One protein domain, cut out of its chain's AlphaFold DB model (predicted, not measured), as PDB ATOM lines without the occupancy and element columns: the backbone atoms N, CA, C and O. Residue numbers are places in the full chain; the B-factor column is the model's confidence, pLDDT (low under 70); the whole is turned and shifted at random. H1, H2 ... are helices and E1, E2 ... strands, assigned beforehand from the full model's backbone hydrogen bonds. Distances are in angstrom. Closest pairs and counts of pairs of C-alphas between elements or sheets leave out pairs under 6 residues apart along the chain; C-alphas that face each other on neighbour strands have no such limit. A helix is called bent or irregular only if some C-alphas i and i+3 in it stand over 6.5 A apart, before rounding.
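AT A GLANCE: This is residues 32 to 154 of the 289 residues of an uncharacterized protein of Sphingomonas sp. (UniProt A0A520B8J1). A twisted wall of four antiparallel strands has H2 packed over one face, at E3 and E4, with H1 beside H2 away from the sheet and H3 at the end where E3 stops and E5 starts. Residues 40 to 46 and the tail of residues 142 to 154 lie on the other side of the wall from H2. The printed part has 123 residues, with three named helices and five named strands in the order E1 E2 H1 E3 E4 H2 H3 E5; the sheet runs E1 E5 E3 E4. The class is mixed, helices and strands, with 61 residues, under half, in named elements. The whole is compact and rounded, with a radius of gyration of the C-alphas of 13.6 A and spans of 38 by 32 by 22 A.

HOW THE PARTS SIT: In the sheet, inner strand E5, residues 129 to 135, is antiparallel to edge strand E1, residues 32 to 37, at 154 degrees, with N 35 and O 131 2.9 A apart, within hydrogen-bond range. On its other side E5 is antiparallel to E3, residues 74 to 81, at 155 degrees, with N 77 and O 132 at 3.1 A. E3 forms a hairpin with edge strand E4, residues 87 to 96; N 80 and O 88 are 2.8 A apart. E4 bends by 74 degrees at residue 90. H2, residues 102 to 112, is on the sheet at a height of 7.6 A, over E3 and E4, making two layers, a helix on one face of a sheet; C-alphas 92 and 102 are the closest of E4 and H2, 6.0 A apart. H2 is irregular, but only just: C-alphas 108 and 111 are 6.6 A apart. H3, residues 117 to 125, is on the sheet at a height of 8.7 A, along the strands at 15 degrees to E5 on the local plane. E4, H2, H3 and E5 form a split strand-helix-strand unit, two strands running the same way with E3 between them, and its crossover is left-handed. H1, residues 58 to 64, is not on the sheet but touches H2 at a steep tilt of 52 degrees, opposite ways; the closest C-alphas, of Val 64 and Ala 108, are 6.6 A apart. E2, residues 52 to 54, pairs with no named strand, but is paired antiparallel with residues 114 to 115. Every O i to N i+4 pair is within hydrogen-bond range in H1 and H3, and 5 of 7 in H2.

IN THESE COORDINATES: E1 begins at C-alpha 32 (152.735, 182.049, 190.362), and E5, 19.4 A long, ends at C-alpha 135 (151.982, 177.707, 185.116). E3 is 21.3 A long, E4 21.7 A and H2 15.8 A.

THE WHOLE: The C-alphas of Arg 67 and Asp 125 are the two farthest apart, at 38.5 A. The printed part has no cut. The link E1 to E2, 14 residues, is long. Mean pLDDT of the printed part is 71.8; residues 36 to 48 and 136 to 154 are among those under 70.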
ATOM      1  N   ALA A  32     151.352 181.853 189.985       65.00
ATOM      2  CA  ALA A  32     152.735 182.049 190.362       65.00
ATOM      3  C   ALA A  32     152.887 181.654 191.822       65.00
ATOM      4  O   ALA A  32     152.162 182.132 192.713       65.00
ATOM      5  N   SER A  33     153.849 180.778 192.025       71.94
ATOM      6  CA  SER A  33     154.296 180.333 193.324       71.94
ATOM      7  C   SER A  33     155.792 180.540 193.403       71.94
ATOM      8  O   SER A  33     156.489 180.608 192.389       71.94
ATOM      9  N   GLY A  34     156.270 180.696 194.620       60.66
ATOM     10  CA  GLY A  34     157.686 180.722 194.878       60.66
ATOM     11  C   GLY A  34     157.976 179.752 195.989       60.66
ATOM     12  O   GLY A  34     157.108 179.431 196.799       60.66
ATOM     13  N   ARG A  35     159.218 179.327 196.037       73.38
ATOM     14  CA  ARG A  35     159.797 178.757 197.236       73.38
ATOM     15  C   ARG A  35     161.120 179.452 197.447       73.38
ATOM     16  O   ARG A  35     161.870 179.675 196.489       73.38
ATOM     17  N   PHE A  36     161.383 179.830 198.691       59.59
ATOM     18  CA  PHE A  36     162.750 180.137 199.055       59.59
ATOM     19  C   PHE A  36     163.514 178.844 198.917       59.59
ATOM     20  O   PHE A  36     163.277 177.878 199.634       59.59
ATOM     21  N   VAL A  37     164.349 178.811 197.893       54.41
ATOM     22  CA  VAL A  37     165.264 177.716 197.706       54.41
ATOM     23  C   VAL A  37     166.532 178.185 198.343       54.41
ATOM     24  O   VAL A  37     167.316 178.973 197.810       54.41
ATOM     25  N   ASP A  38     166.674 177.683 199.551       50.75
ATOM     26  CA  ASP A  38     167.974 177.420 200.080       50.75
ATOM     27  C   ASP A  38     168.722 176.566 199.029       50.75
ATOM     28  O   ASP A  38     168.452 175.383 198.839       50.75
ATOM     29  N   THR A  39     169.612 177.182 198.250       45.31
ATOM     30  CA  THR A  39     170.344 176.523 197.151       45.31
ATOM     31  C   THR A  39     171.394 175.504 197.619       45.31
ATOM     32  O   THR A  39     172.342 175.210 196.888       45.31
ATOM     33  N   THR A  40     171.290 175.019 198.852       38.03
ATOM     34  CA  THR A  40     172.441 174.724 199.741       38.03
ATOM     35  C   THR A  40     172.202 173.496 200.578       38.03
ATOM     36  O   THR A  40     173.143 172.801 200.948       38.03
ATOM     37  N   VAL A  41     170.940 173.156 200.771       36.03
ATOM     38  CA  VAL A  41     170.506 171.783 200.902       36.03
ATOM     39  C   VAL A  41     170.162 171.288 199.493       36.03
ATOM     40  O   VAL A  41     169.254 171.789 198.842       36.03
ATOM     41  N   GLY A  42     170.852 170.259 198.992       29.20
ATOM     42  CA  GLY A  42     170.403 169.431 197.855       29.20
ATOM     43  C   GLY A  42     169.038 168.742 198.070       29.20
ATOM     44  O   GLY A  42     168.697 167.791 197.374       29.20
ATOM     45  N   PHE A  43     168.266 169.220 199.044       35.97
ATOM     46  CA  PHE A  43     166.923 168.842 199.409       35.97
ATOM     47  C   PHE A  43     166.132 170.136 199.619       35.97
ATOM     48  O   PHE A  43     166.572 171.013 200.350       35.97
ATOM     49  N   TRP A  44     164.993 170.279 198.948       40.22
ATOM     50  CA  TRP A  44     164.158 171.478 198.995       40.22
ATOM     51  C   TRP A  44     163.531 171.625 200.385       40.22
ATOM     52  O   TRP A  44     162.409 171.168 200.610       40.22
ATOM     53  N   GLU A  45     164.245 172.225 201.333       37.66
ATOM     54  CA  GLU A  45     163.626 172.640 202.583       37.66
ATOM     55  C   GLU A  45     162.669 173.782 202.231       37.66
ATOM     56  O   GLU A  45     163.067 174.896 201.890       37.66
ATOM     57  N   MET A  46     161.380 173.444 202.152       41.88
ATOM     58  CA  MET A  46     160.320 174.397 201.861       41.88
ATOM     59  C   MET A  46     160.172 175.311 203.074       41.88
ATOM     60  O   MET A  46     159.321 175.081 203.931       41.88
ATOM     61  N   HIS A  47     161.005 176.345 203.160       48.69
ATOM     62  CA  HIS A  47     160.675 177.488 203.996       48.69
ATOM     63  C   HIS A  47     159.382 178.126 203.475       48.69
ATOM     64  O   HIS A  47     159.040 177.977 202.297       48.69
ATOM     65  N   ASP A  48     158.667 178.793 204.384       62.72
ATOM     66  CA  ASP A  48     157.377 179.446 204.169       62.72
ATOM     67  C   ASP A  48     157.199 180.005 202.754       62.72
ATOM     68  O   ASP A  48     158.111 180.602 202.170       62.72
ATOM     69  N   GLN A  49     155.995 179.841 202.198       71.88
ATOM     70  CA  GLN A  49     155.712 180.373 200.873       71.88
ATOM     71  C   GLN A  49     155.948 181.888 200.859       71.88
ATOM     72  O   GLN A  49     155.347 182.607 201.662       71.88
ATOM     73  N   PRO A  50     156.791 182.389 199.941       79.31
ATOM     74  CA  PRO A  50     157.066 183.801 199.824       79.31
ATOM     75  C   PRO A  50     155.768 184.532 199.515       79.31
ATOM     76  O   PRO A  50     155.009 184.184 198.605       79.31
ATOM     77  N   GLU A  51     155.528 185.592 200.267       85.50
ATOM     78  CA  GLU A  51     154.413 186.477 200.019       85.50
ATOM     79  C   GLU A  51     154.766 187.390 198.839       85.50
ATOM     80  O   GLU A  51     155.751 188.133 198.853       85.50
ATOM     81  N   PHE A  52     153.945 187.344 197.793       84.06
ATOM     82  CA  PHE A  52     154.122 188.173 196.607       84.06
ATOM     83  C   PHE A  52     153.344 189.478 196.754       84.06
ATOM     84  O   PHE A  52     152.121 189.465 196.854       84.06
ATOM     85  N   ALA A  53     154.038 190.612 196.662       90.19
ATOM     86  CA  ALA A  53     153.402 191.917 196.483       90.19
ATOM     87  C   ALA A  53     152.803 192.072 195.077       90.19
ATOM     88  O   ALA A  53     151.822 192.789 194.892       90.19
ATOM     89  N   LYS A  54     153.406 191.423 194.072       89.81
ATOM     90  CA  LYS A  54     152.901 191.396 192.697       89.81
ATOM     91  C   LYS A  54     153.205 190.052 192.042       89.81
ATOM     92  O   LYS A  54     154.358 189.618 192.023       89.81
ATOM     93  N   LYS A  55     152.164 189.428 191.485       85.69
ATOM     94  CA  LYS A  55     152.246 188.211 190.669       85.69
ATOM     95  C   LYS A  55     152.050 188.563 189.185       85.69
ATOM     96  O   LYS A  55     151.313 189.508 188.896       85.69
ATOM     97  N   PRO A  56     152.691 187.837 188.254       81.50
ATOM     98  CA  PRO A  56     152.427 187.986 186.834       81.50
ATOM     99  C   PRO A  56     151.005 187.500 186.541       81.50
ATOM    100  O   PRO A  56     150.497 186.590 187.196       81.50
ATOM    101  N   THR A  57     150.356 188.122 185.564       83.31
ATOM    102  CA  THR A  57     149.000 187.774 185.128       83.31
ATOM    103  C   THR A  57     149.023 186.980 183.826       83.31
ATOM    104  O   THR A  57     150.018 186.977 183.101       83.31
ATOM    105  N   LEU A  58     147.895 186.355 183.469       79.50
ATOM    106  CA  LEU A  58     147.749 185.718 182.157       79.50
ATOM    107  C   LEU A  58     148.013 186.710 181.015       79.50
ATOM    108  O   LEU A  58     148.702 186.375 180.062       79.50
ATOM    109  N   ALA A  59     147.538 187.952 181.141       82.19
ATOM    110  CA  ALA A  59     147.780 188.996 180.147       82.19
ATOM    111  C   ALA A  59     149.275 189.327 179.999       82.19
ATOM    112  O   ALA A  59     149.745 189.581 178.888       82.19
ATOM    113  N   ASP A  60     150.031 189.291 181.099       83.38
ATOM    114  CA  ASP A  60     151.481 189.456 181.061       83.38
ATOM    115  C   ASP A  60     152.155 188.312 180.297       83.38
ATOM    116  O   ASP A  60     153.009 188.578 179.451       83.38
ATOM    117  N   LEU A  61     151.738 187.062 180.538       80.94
ATOM    118  CA  LEU A  61     152.260 185.904 179.811       80.94
ATOM    119  C   LEU A  61     151.893 185.965 178.324       80.94
ATOM    120  O   LEU A  61     152.777 185.820 177.486       80.94
ATOM    121  N   THR A  62     150.635 186.260 177.980       83.19
ATOM    122  CA  THR A  62     150.180 186.396 176.586       83.19
ATOM    123  C   THR A  62     150.943 187.484 175.840       83.19
ATOM    124  O   THR A  62     151.257 187.311 174.668       83.19
ATOM    125  N   ARG A  63     151.288 188.596 176.500       83.44
ATOM    126  CA  ARG A  63     152.082 189.671 175.884       83.44
ATOM    127  C   ARG A  63     153.513 189.230 175.569       83.44
ATOM    128  O   ARG A  63     154.077 189.675 174.575       83.44
ATOM    129  N   VAL A  64     154.104 188.398 176.423       81.81
ATOM    130  CA  VAL A  64     155.499 187.951 176.295       81.81
ATOM    131  C   VAL A  64     155.624 186.738 175.374       81.81
ATOM    132  O   VAL A  64     156.574 186.653 174.600       81.81
ATOM    133  N   ASN A  65     154.677 185.805 175.447       79.88
ATOM    134  CA  ASN A  65     154.655 184.593 174.643       79.88
ATOM    135  C   ASN A  65     153.213 184.212 174.250       79.88
ATOM    136  O   ASN A  65     152.610 183.324 174.858       79.88
ATOM    137  N   PRO A  66     152.656 184.858 173.205       76.62
ATOM    138  CA  PRO A  66     151.274 184.635 172.785       76.62
ATOM    139  C   PRO A  66     150.978 183.184 172.387       76.62
ATOM    140  O   PRO A  66     149.843 182.740 172.517       76.62
ATOM    141  N   ARG A  67     151.988 182.450 171.895       73.62
ATOM    142  CA  ARG A  67     151.838 181.058 171.439       73.62
ATOM    143  C   ARG A  67     151.684 180.069 172.592       73.62
ATOM    144  O   ARG A  67     150.994 179.070 172.434       73.62
ATOM    145  N   GLU A  68     152.320 180.331 173.728       67.31
ATOM    146  CA  GLU A  68     152.312 179.409 174.873       67.31
ATOM    147  C   GLU A  68     151.249 179.754 175.913       67.31
ATOM    148  O   GLU A  68     150.887 178.902 176.715       67.31
ATOM    149  N   ALA A  69     150.649 180.945 175.840       64.88
ATOM    150  CA  ALA A  69     149.507 181.317 176.674       64.88
ATOM    151  C   ALA A  69     148.242 180.456 176.439       64.88
ATOM    152  O   ALA A  69     147.276 180.557 177.197       64.88
ATOM    153  N   THR A  70     148.229 179.614 175.397       64.00
ATOM    154  CA  THR A  70     147.116 178.715 175.052       64.00
ATOM    155  C   THR A  70     147.378 177.234 175.359       64.00
ATOM    156  O   THR A  70     146.420 176.460 175.378       64.00
ATOM    157  N   ALA A  71     148.630 176.838 175.615       65.56
ATOM    158  CA  ALA A  71     149.054 175.452 175.864       65.56
ATOM    159  C   ALA A  71     149.378 175.213 177.353       65.56
ATOM    160  O   ALA A  71     149.348 176.156 178.139       65.56
ATOM    161  N   ASP A  72     149.699 173.976 177.745       69.31
ATOM    162  CA  ASP A  72     150.170 173.649 179.099       69.31
ATOM    163  C   ASP A  72     151.577 174.223 179.331       69.31
ATOM    164  O   ASP A  72     152.600 173.560 179.159       69.31
ATOM    165  N   PHE A  73     151.620 175.510 179.670       75.69
ATOM    166  CA  PHE A  73     152.847 176.243 179.949       75.69
ATOM    167  C   PHE A  73     153.330 175.990 181.376       75.69
ATOM    168  O   PHE A  73     152.559 176.139 182.328       75.69
ATOM    169  N   GLY A  74     154.622 175.705 181.520       79.88
ATOM    170  CA  GLY A  74     155.319 175.675 182.802       79.88
ATOM    171  C   GLY A  74     156.674 176.358 182.686       79.88
ATOM    172  O   GLY A  74     157.402 176.122 181.732       79.88
ATOM    173  N   LEU A  75     157.044 177.193 183.651       80.75
ATOM    174  CA  LEU A  75     158.363 177.820 183.712       80.75
ATOM    175  C   LEU A  75     158.849 177.846 185.154       80.75
ATOM    176  O   LEU A  75     158.162 178.376 186.022       80.75
ATOM    177  N   SER A  76     160.056 177.327 185.374       81.75
ATOM    178  CA  SER A  76     160.755 177.380 186.654       81.75
ATOM    179  C   SER A  76     162.072 178.122 186.494       81.75
ATOM    180  O   SER A  76     162.826 177.857 185.550       81.75
ATOM    181  N   PHE A  77     162.370 179.064 187.384       81.88
ATOM    182  CA  PHE A  77     163.612 179.833 187.333       81.88
ATOM    183  C   PHE A  77     164.059 180.314 188.713       81.88
ATOM    184  O   PHE A  77     163.238 180.579 189.585       81.88
ATOM    185  N   ASN A  78     165.375 180.432 188.890       85.56
ATOM    186  CA  ASN A  78     166.020 180.898 190.116       85.56
ATOM    187  C   ASN A  78     166.405 182.360 189.991       85.56
ATOM    188  O   ASN A  78     167.047 182.711 189.009       85.56
ATOM    189  N   CYS A  79     166.107 183.175 190.996       85.31
ATOM    190  CA  CYS A  79     166.508 184.578 191.047       85.31
ATOM    191  C   CYS A  79     167.183 184.929 192.372       85.31
ATOM    192  O   CYS A  79     166.882 184.345 193.413       85.31
ATOM    193  N   VAL A  80     168.034 185.949 192.337       87.25
ATOM    194  CA  VAL A  80     168.460 186.694 193.523       87.25
ATOM    195  C   VAL A  80     167.363 187.692 193.892       87.25
ATOM    196  O   VAL A  80     166.793 188.358 193.025       87.25
ATOM    197  N   VAL A  81     167.051 187.783 195.183       88.62
ATOM    198  CA  VAL A  81     166.093 188.756 195.714       88.62
ATOM    199  C   VAL A  81     166.845 189.981 196.221       88.62
ATOM    200  O   VAL A  81     167.706 189.879 197.092       88.62
ATOM    201  N   ASN A  82     166.496 191.157 195.705       90.31
ATOM    202  CA  ASN A  82     167.012 192.423 196.221       90.31
ATOM    203  C   ASN A  82     166.181 192.885 197.431       90.31
ATOM    204  O   ASN A  82     164.996 192.568 197.542       90.31
ATOM    205  N   SER A  83     166.751 193.743 198.281       89.44
ATOM    206  CA  SER A  83     166.082 194.295 199.476       89.44
ATOM    207  C   SER A  83     164.764 195.039 199.192       89.44
ATOM    208  O   SER A  83     163.902 195.160 200.059       89.44
ATOM    209  N   SER A  84     164.558 195.515 197.960       91.88
ATOM    210  CA  SER A  84     163.322 196.176 197.512       91.88
ATOM    211  C   SER A  84     162.189 195.210 197.118       91.88
ATOM    212  O   SER A  84     161.083 195.661 196.772       91.88
ATOM    213  N   GLY A  85     162.467 193.902 197.138       91.12
ATOM    214  CA  GLY A  85     161.587 192.820 196.694       91.12
ATOM    215  C   GLY A  85     161.594 192.572 195.188       91.12
ATOM    216  O   GLY A  85     160.766 191.797 194.710       91.12
ATOM    217  N   THR A  86     162.478 193.231 194.434       95.00
ATOM    218  CA  THR A  86     162.694 192.946 193.008       95.00
ATOM    219  C   THR A  86     163.644 191.768 192.815       95.00
ATOM    220  O   THR A  86     164.407 191.416 193.714       95.00
ATOM    221  N   LEU A  87     163.613 191.183 191.621       91.94
ATOM    222  CA  LEU A  87     164.422 190.026 191.255       91.94
ATOM    223  C   LEU A  87     165.591 190.428 190.347       91.94
ATOM    224  O   LEU A  87     165.440 191.290 189.481       91.94
ATOM    225  N   SER A  88     166.750 189.800 190.534       91.81
ATOM    226  CA  SER A  88     167.969 189.972 189.732       91.81
ATOM    227  C   SER A  88     168.661 188.619 189.487       91.81
ATOM    228  O   SER A  88     168.277 187.617 190.086       91.81
ATOM    229  N   ASP A  89     169.629 188.561 188.557       89.25
ATOM    230  CA  ASP A  89     170.370 187.331 188.176       89.25
ATOM    231  C   ASP A  89     169.458 186.098 187.999       89.25
ATOM    232  O   ASP A  89     169.707 185.011 188.522       89.25
ATOM    233  N   CYS A  90     168.345 186.286 187.288       88.44
ATOM    234  CA  CYS A  90     167.372 185.224 187.091       88.44
ATOM    235  C   CYS A  90     167.840 184.224 186.027       88.44
ATOM    236  O   CYS A  90     168.153 184.610 184.898       88.44
ATOM    237  N   ARG A  91     167.831 182.929 186.357       85.69
ATOM    238  CA  ARG A  91     168.269 181.838 185.480       85.69
ATOM    239  C   ARG A  91     167.173 180.788 185.318       85.69
ATOM    240  O   ARG A  91     166.662 180.309 186.333       85.69
ATOM    241  N   PRO A  92     166.814 180.406 184.079       85.50
ATOM    242  CA  PRO A  92     165.847 179.340 183.860       85.50
ATOM    243  C   PRO A  92     166.381 178.011 184.400       85.50
ATOM    244  O   PRO A  92     167.549 177.683 184.207       85.50
ATOM    245  N   ILE A  93     165.503 177.254 185.050       79.88
ATOM    246  CA  ILE A  93     165.724 175.868 185.480       79.88
ATOM    247  C   ILE A  93     165.023 174.938 184.490       79.88
ATOM    248  O   ILE A  93     165.621 174.012 183.954       79.88
ATOM    249  N   TYR A  94     163.751 175.223 184.213       77.62
ATOM    250  CA  TYR A  94     162.876 174.384 183.406       77.62
ATOM    251  C   TYR A  94     161.881 175.244 182.629       77.62
ATOM    252  O   TYR A  94     161.481 176.301 183.111       77.62
ATOM    253  N   ALA A  95     161.479 174.795 181.439       78.50
ATOM    254  CA  ALA A  95     160.311 175.333 180.754       78.50
ATOM    255  C   ALA A  95     159.609 174.227 179.958       78.50
ATOM    256  O   ALA A  95     160.283 173.352 179.421       78.50
ATOM    257  N   SER A  96     158.287 174.301 179.863       75.25
ATOM    258  CA  SER A  96     157.439 173.460 179.026       75.25
ATOM    259  C   SER A  96     156.474 174.341 178.228       75.25
ATOM    260  O   SER A  96     155.839 175.204 178.841       75.25
ATOM    261  N   PRO A  97     156.335 174.135 176.907       72.25
ATOM    262  CA  PRO A  97     157.139 173.223 176.091       72.25
ATOM    263  C   PRO A  97     158.615 173.661 176.030       72.25
ATOM    264  O   PRO A  97     158.939 174.841 176.125       72.25
ATOM    265  N   ASP A  98     159.529 172.707 175.837       67.44
ATOM    266  CA  ASP A  98     160.983 172.964 175.823       67.44
ATOM    267  C   ASP A  98     161.416 173.938 174.704       67.44
ATOM    268  O   ASP A  98     162.477 174.559 174.778       67.44
ATOM    269  N   SER A  99     160.559 174.108 173.687       59.66
ATOM    270  CA  SER A  99     160.701 175.061 172.579       59.66
ATOM    271  C   SER A  99     160.628 176.531 173.000       59.66
ATOM    272  O   SER A  99     160.924 177.419 172.197       59.66
ATOM    273  N   ALA A 100     160.220 176.803 174.235       63.50
ATOM    274  CA  ALA A 100     160.152 178.139 174.777       63.50
ATOM    275  C   ALA A 100     161.562 178.740 174.892       63.50
ATOM    276  O   ALA A 100     162.470 178.132 175.461       63.50
ATOM    277  N   ASN A 101     161.776 179.964 174.396       80.12
ATOM    278  CA  ASN A 101     163.037 180.683 174.600       80.12
ATOM    279  C   ASN A 101     163.172 181.073 176.088       80.12
ATOM    280  O   ASN A 101     162.852 182.198 176.483       80.12
ATOM    281  N   LYS A 102     163.618 180.117 176.921       82.94
ATOM    282  CA  LYS A 102     163.603 180.197 178.392       82.94
ATOM    283  C   LYS A 102     164.268 181.479 178.910       82.94
ATOM    284  O   LYS A 102     163.648 182.172 179.715       82.94
ATOM    285  N   PRO A 103     165.466 181.878 178.431       86.00
ATOM    286  CA  PRO A 103     166.085 183.127 178.870       86.00
ATOM    287  C   PRO A 103     165.263 184.375 178.524       86.00
ATOM    288  O   PRO A 103     165.217 185.314 179.317       86.00
ATOM    289  N   ALA A 104     164.607 184.416 177.360       86.50
ATOM    290  CA  ALA A 104     163.764 185.550 176.981       86.50
ATOM    291  C   ALA A 104     162.513 185.650 177.865       86.50
ATOM    292  O   ALA A 104     162.205 186.738 178.350       86.50
ATOM    293  N   LEU A 105     161.858 184.518 178.135       86.81
ATOM    294  CA  LEU A 105     160.714 184.436 179.044       86.81
ATOM    295  C   LEU A 105     161.067 184.895 180.457       86.81
ATOM    296  O   LEU A 105     160.384 185.754 181.010       86.81
ATOM    297  N   VAL A 106     162.160 184.375 181.021       89.81
ATOM    298  CA  VAL A 106     162.619 184.757 182.362       89.81
ATOM    299  C   VAL A 106     162.921 186.254 182.427       89.81
ATOM    300  O   VAL A 106     162.452 186.927 183.341       89.81
ATOM    301  N   ARG A 107     163.630 186.810 181.434       91.12
ATOM    302  CA  ARG A 107     163.917 188.256 181.378       91.12
ATOM    303  C   ARG A 107     162.661 189.118 181.306       91.12
ATOM    304  O   ARG A 107     162.665 190.228 181.825       91.12
ATOM    305  N   ALA A 108     161.611 188.630 180.658       89.19
ATOM    306  CA  ALA A 108     160.372 189.373 180.502       89.19
ATOM    307  C   ALA A 108     159.429 189.237 181.712       89.19
ATOM    308  O   ALA A 108     158.739 190.196 182.051       89.19
ATOM    309  N   LEU A 109     159.415 188.079 182.382       88.25
ATOM    310  CA  LEU A 109     158.554 187.817 183.539       88.25
ATOM    311  C   LEU A 109     159.159 188.298 184.863       88.25
ATOM    312  O   LEU A 109     158.425 188.821 185.699       88.25
ATOM    313  N   ALA A 110     160.476 188.172 185.059       92.38
ATOM    314  CA  ALA A 110     161.135 188.537 186.316       92.38
ATOM    315  C   ALA A 110     160.843 189.981 186.788       92.38
ATOM    316  O   ALA A 110     160.540 190.153 187.968       92.38
ATOM    317  N   PRO A 111     160.824 191.016 185.919       94.12
ATOM    318  CA  PRO A 111     160.500 192.386 186.333       94.12
ATOM    319  C   PRO A 111     159.044 192.591 186.781       94.12
ATOM    320  O   PRO A 111     158.717 193.613 187.384       94.12
ATOM    321  N   LEU A 112     158.147 191.656 186.454       90.06
ATOM    322  CA  LEU A 112     156.722 191.733 186.785       90.06
ATOM    323  C   LEU A 112     156.407 191.117 188.147       90.06
ATOM    324  O   LEU A 112     155.326 191.356 188.688       90.06
ATOM    325  N   ILE A 113     157.348 190.352 188.695       90.62
ATOM    326  CA  ILE A 113     157.224 189.691 189.983       90.62
ATOM    327  C   ILE A 113     157.856 190.568 191.059       90.62
ATOM    328  O   ILE A 113     158.962 191.087 190.900       90.62
ATOM    329  N   ARG A 114     157.151 190.716 192.181       92.75
ATOM    330  CA  ARG A 114     157.665 191.435 193.344       92.75
ATOM    331  C   ARG A 114     157.274 190.727 194.630       92.75
ATOM    332  O   ARG A 114     156.106 190.388 194.806       92.75
ATOM    333  N   LEU A 115     158.230 190.562 195.537       89.44
ATOM    334  CA  LEU A 115     157.978 190.061 196.889       89.44
ATOM    335  C   LEU A 115     157.448 191.159 197.817       89.44
ATOM    336  O   LEU A 115     157.699 192.350 197.604       89.44
ATOM    337  N   SER A 116     156.715 190.756 198.857       91.69
ATOM    338  CA  SER A 116     156.367 191.630 199.978       91.69
ATOM    339  C   SER A 116     157.633 192.081 200.704       91.69
ATOM    340  O   SER A 116     158.680 191.441 200.606       91.69
ATOM    341  N   ARG A 117     157.566 193.196 201.441       92.56
ATOM    342  CA  ARG A 117     158.736 193.705 202.179       92.56
ATOM    343  C   ARG A 117     159.268 192.683 203.183       92.56
ATOM    344  O   ARG A 117     160.479 192.564 203.318       92.56
ATOM    345  N   VAL A 118     158.371 191.951 203.844       89.88
ATOM    346  CA  VAL A 118     158.726 190.930 204.839       89.88
ATOM    347  C   VAL A 118     159.477 189.783 204.166       89.88
ATOM    348  O   VAL A 118     160.593 189.459 204.565       89.88
ATOM    349  N   SER A 119     158.913 189.235 203.085       86.75
ATOM    350  CA  SER A 119     159.541 188.154 202.315       86.75
ATOM    351  C   SER A 119     160.855 188.588 201.656       86.75
ATOM    352  O   SER A 119     161.811 187.819 201.618       86.75
ATOM    353  N   ALA A 120     160.934 189.827 201.165       89.12
ATOM    354  CA  ALA A 120     162.140 190.377 200.555       89.12
ATOM    355  C   ALA A 120     163.284 190.556 201.560       89.12
ATOM    356  O   ALA A 120     164.414 190.191 201.250       89.12
ATOM    357  N   ALA A 121     162.991 191.092 202.750       88.12
ATOM    358  CA  ALA A 121     163.978 191.250 203.815       88.12
ATOM    359  C   ALA A 121     164.511 189.887 204.270       88.12
ATOM    360  O   ALA A 121     165.718 189.683 204.284       88.12
ATOM    361  N   LEU A 122     163.614 188.924 204.516       83.69
ATOM    362  CA  LEU A 122     164.001 187.563 204.891       83.69
ATOM    363  C   LEU A 122     164.924 186.924 203.843       83.69
ATOM    364  O   LEU A 122     165.987 186.411 204.186       83.69
ATOM    365  N   ALA A 123     164.542 186.989 202.566       82.00
ATOM    366  CA  ALA A 123     165.323 186.417 201.474       82.00
ATOM    367  C   ALA A 123     166.687 187.088 201.310       82.00
ATOM    368  O   ALA A 123     167.690 186.411 201.097       82.00
ATOM    369  N   HIS A 124     166.722 188.415 201.411       81.00
ATOM    370  CA  HIS A 124     167.942 189.200 201.290       81.00
ATOM    371  C   HIS A 124     168.914 188.899 202.437       81.00
ATOM    372  O   HIS A 124     170.080 188.590 202.189       81.00
ATOM    373  N   ASP A 125     168.432 188.919 203.680       76.44
ATOM    374  CA  ASP A 125     169.258 188.729 204.875       76.44
ATOM    375  C   ASP A 125     169.822 187.308 204.964       76.44
ATOM    376  O   ASP A 125     170.945 187.101 205.427       76.44
ATOM    377  N   LYS A 126     169.065 186.324 204.467       72.88
ATOM    378  CA  LYS A 126     169.487 184.920 204.366       72.88
ATOM    379  C   LYS A 126     170.210 184.587 203.063       72.88
ATOM    380  O   LYS A 126     170.657 183.459 202.895       72.88
ATOM    381  N   ALA A 127     170.338 185.552 202.151       71.56
ATOM    382  CA  ALA A 127     170.881 185.359 200.810       71.56
ATOM    383  C   ALA A 127     170.215 184.212 200.020       71.56
ATOM    384  O   ALA A 127     170.869 183.555 199.206       71.56
ATOM    385  N   TYR A 128     168.921 183.979 200.241       73.31
ATOM    386  CA  TYR A 128     168.173 182.943 199.542       73.31
ATOM    387  C   TYR A 128     168.030 183.260 198.057       73.31
ATOM    388  O   TYR A 128     167.836 184.412 197.651       73.31
ATOM    389  N   ARG A 129     168.041 182.204 197.237       76.12
ATOM    390  CA  ARG A 129     167.503 182.292 195.885       76.12
ATOM    391  C   ARG A 129     166.027 181.945 195.922       76.12
ATOM    392  O   ARG A 129     165.577 181.045 196.622       76.12
ATOM    393  N   LEU A 130     165.254 182.694 195.159       76.44
ATOM    394  CA  LEU A 130     163.844 182.414 194.977       76.44
ATOM    395  C   LEU A 130     163.702 181.554 193.724       76.44
ATOM    396  O   LEU A 130     163.999 182.039 192.630       76.44
ATOM    397  N   THR A 131     163.248 180.307 193.873       79.62
ATOM    398  CA  THR A 131     162.710 179.565 192.728       79.62
ATOM    399  C   THR A 131     161.272 179.993 192.530       79.62
ATOM    400  O   THR A 131     160.491 180.014 193.483       79.62
ATOM    401  N   ILE A 132     160.932 180.342 191.298       74.56
ATOM    402  CA  ILE A 132     159.593 180.760 190.910       74.56
ATOM    403  C   ILE A 132     159.083 179.785 189.879       74.56
ATOM    404  O   ILE A 132     159.710 179.612 188.835       74.56
ATOM    405  N   ASP A 133     157.924 179.216 190.173       76.12
ATOM    406  CA  ASP A 133     157.196 178.341 189.277       76.12
ATOM    407  C   ASP A 133     155.951 179.085 188.782       76.12
ATOM    408  O   ASP A 133     155.147 179.602 189.571       76.12
ATOM    409  N   VAL A 134     155.823 179.174 187.457       71.62
ATOM    410  CA  VAL A 134     154.729 179.839 186.745       71.62
ATOM    411  C   VAL A 134     154.056 178.823 185.828       71.62
ATOM    412  O   VAL A 134     154.726 178.248 184.971       71.62
ATOM    413  N   ALA A 135     152.747 178.611 185.980       75.06
ATOM    414  CA  ALA A 135     151.982 177.707 185.116       75.06
ATOM    415  C   ALA A 135     150.519 178.143 184.967       75.06
ATOM    416  O   ALA A 135     150.000 178.909 185.785       75.06
ATOM    417  N   LEU A 136     149.857 177.656 183.915       59.94
ATOM    418  CA  LEU A 136     148.499 178.080 183.564       59.94
ATOM    419  C   LEU A 136     147.388 177.376 184.347       59.94
ATOM    420  O   LEU A 136     146.470 178.069 184.759       59.94
ATOM    421  N   ASP A 137     147.480 176.070 184.622       56.78
ATOM    422  CA  ASP A 137     146.391 175.321 185.293       56.78
ATOM    423  C   ASP A 137     146.882 174.247 186.293       56.78
ATOM    424  O   ASP A 137     146.099 173.611 187.021       56.78
ATOM    425  N   THR A 138     148.199 174.061 186.368       53.16
ATOM    426  CA  THR A 138     148.812 172.911 187.022       53.16
ATOM    427  C   THR A 138     149.585 173.237 188.279       53.16
ATOM    428  O   THR A 138     150.128 172.299 188.794       53.16
ATOM    429  N   ILE A 139     149.643 174.424 188.884       48.72
ATOM    430  CA  ILE A 139     150.375 174.519 190.170       48.72
ATOM    431  C   ILE A 139     149.489 174.012 191.329       48.72
ATOM    432  O   ILE A 139     148.420 174.543 191.616       48.72
ATOM    433  N   GLY A 140     149.889 172.913 191.972       48.66
ATOM    434  CA  GLY A 140     149.342 172.461 193.246       48.66
ATOM    435  C   GLY A 140     149.729 173.403 194.390       48.66
ATOM    436  O   GLY A 140     150.592 174.267 194.253       48.66
ATOM    437  N   SER A 141     149.121 173.217 195.563       41.38
ATOM    438  CA  SER A 141     149.229 174.121 196.722       41.38
ATOM    439  C   SER A 141     150.656 174.410 197.210       41.38
ATOM    440  O   SER A 141     150.831 175.354 197.966       41.38
ATOM    441  N   TYR A 142     151.657 173.629 196.790       43.62
ATOM    442  CA  TYR A 142     153.069 173.729 197.190       43.62
ATOM    443  C   TYR A 142     153.980 174.379 196.143       43.62
ATOM    444  O   TYR A 142     155.201 174.316 196.256       43.62
ATOM    445  N   GLY A 143     153.410 174.978 195.102       42.88
ATOM    446  CA  GLY A 143     154.202 175.646 194.079       42.88
ATOM    447  C   GLY A 143     154.844 174.723 193.043       42.88
ATOM    448  O   GLY A 143     155.741 175.111 192.313       42.88
ATOM    449  N   MET A 144     154.378 173.485 192.974       45.47
ATOM    450  CA  MET A 144     154.808 172.484 192.002       45.47
ATOM    451  C   MET A 144     153.652 172.210 191.045       45.47
ATOM    452  O   MET A 144     152.509 172.397 191.462       45.47
ATOM    453  N   PRO A 145     153.884 171.709 189.820       49.34
ATOM    454  CA  PRO A 145     152.827 171.070 189.044       49.34
ATOM    455  C   PRO A 145     151.972 170.135 189.942       49.34
ATOM    456  O   PRO A 145     152.522 169.512 190.843       49.34
ATOM    457  N   LYS A 146     150.651 170.001 189.760       48.34
ATOM    458  CA  LYS A 146     149.728 169.173 190.568       48.34
ATOM    459  C   LYS A 146     150.185 167.712 190.571       48.34
ATOM    460  O   LYS A 146     149.856 166.961 191.484       48.34
ATOM    461  N   GLU A 147     150.984 167.367 189.569       47.94
ATOM    462  CA  GLU A 147     151.614 166.081 189.290       47.94
ATOM    463  C   GLU A 147     153.049 165.956 189.851       47.94
ATOM    464  O   GLU A 147     153.649 164.889 189.783       47.94
ATOM    465  N   CYS A 148     153.615 167.007 190.450       40.09
ATOM    466  CA  CYS A 148     154.960 167.031 191.027       40.09
ATOM    467  C   CYS A 148     154.891 167.211 192.553       40.09
ATOM    468  O   CYS A 148     154.429 168.234 193.058       40.09
ATOM    469  N   ARG A 149     155.392 166.233 193.317       39.03
ATOM    470  CA  ARG A 149     155.649 166.378 194.762       39.03
ATOM    471  C   ARG A 149     157.156 166.290 195.015       39.03
ATOM    472  O   ARG A 149     157.785 165.375 194.493       39.03
ATOM    473  N   PRO A 150     157.761 167.189 195.812       37.19
ATOM    474  CA  PRO A 150     159.172 167.050 196.157       37.19
ATOM    475  C   PRO A 150     159.388 165.727 196.918       37.19
ATOM    476  O   PRO A 150     158.512 165.352 197.703       37.19
ATOM    477  N   PRO A 151     160.506 165.004 196.706       36.09
ATOM    478  CA  PRO A 151     161.717 165.388 195.971       36.09
ATOM    479  C   PRO A 151     161.823 164.851 194.523       36.09
ATOM    480  O   PRO A 151     162.900 164.937 193.940       36.09
ATOM    481  N   PHE A 152     160.748 164.332 193.909       35.62
ATOM    482  CA  PHE A 152     160.810 163.749 192.560       35.62
ATOM    483  C   PHE A 152     159.685 164.256 191.649       35.62
ATOM    484  O   PHE A 152     158.507 164.197 192.000       35.62
ATOM    485  N   CYS A 153     160.031 164.675 190.429       36.84
ATOM    486  CA  CYS A 153     159.069 164.660 189.331       36.84
ATOM    487  C   CYS A 153     158.806 163.186 189.018       36.84
ATOM    488  O   CYS A 153     159.669 162.520 188.446       36.84
ATOM    489  N   MET A 154     157.666 162.643 189.442       30.84
ATOM    490  CA  MET A 154     157.297 161.311 188.981       30.84
ATOM    491  C   MET A 154     156.913 161.463 187.514       30.84
ATOM    492  O   MET A 154     155.928 162.122 187.191       30.84
TER     493      MET A 154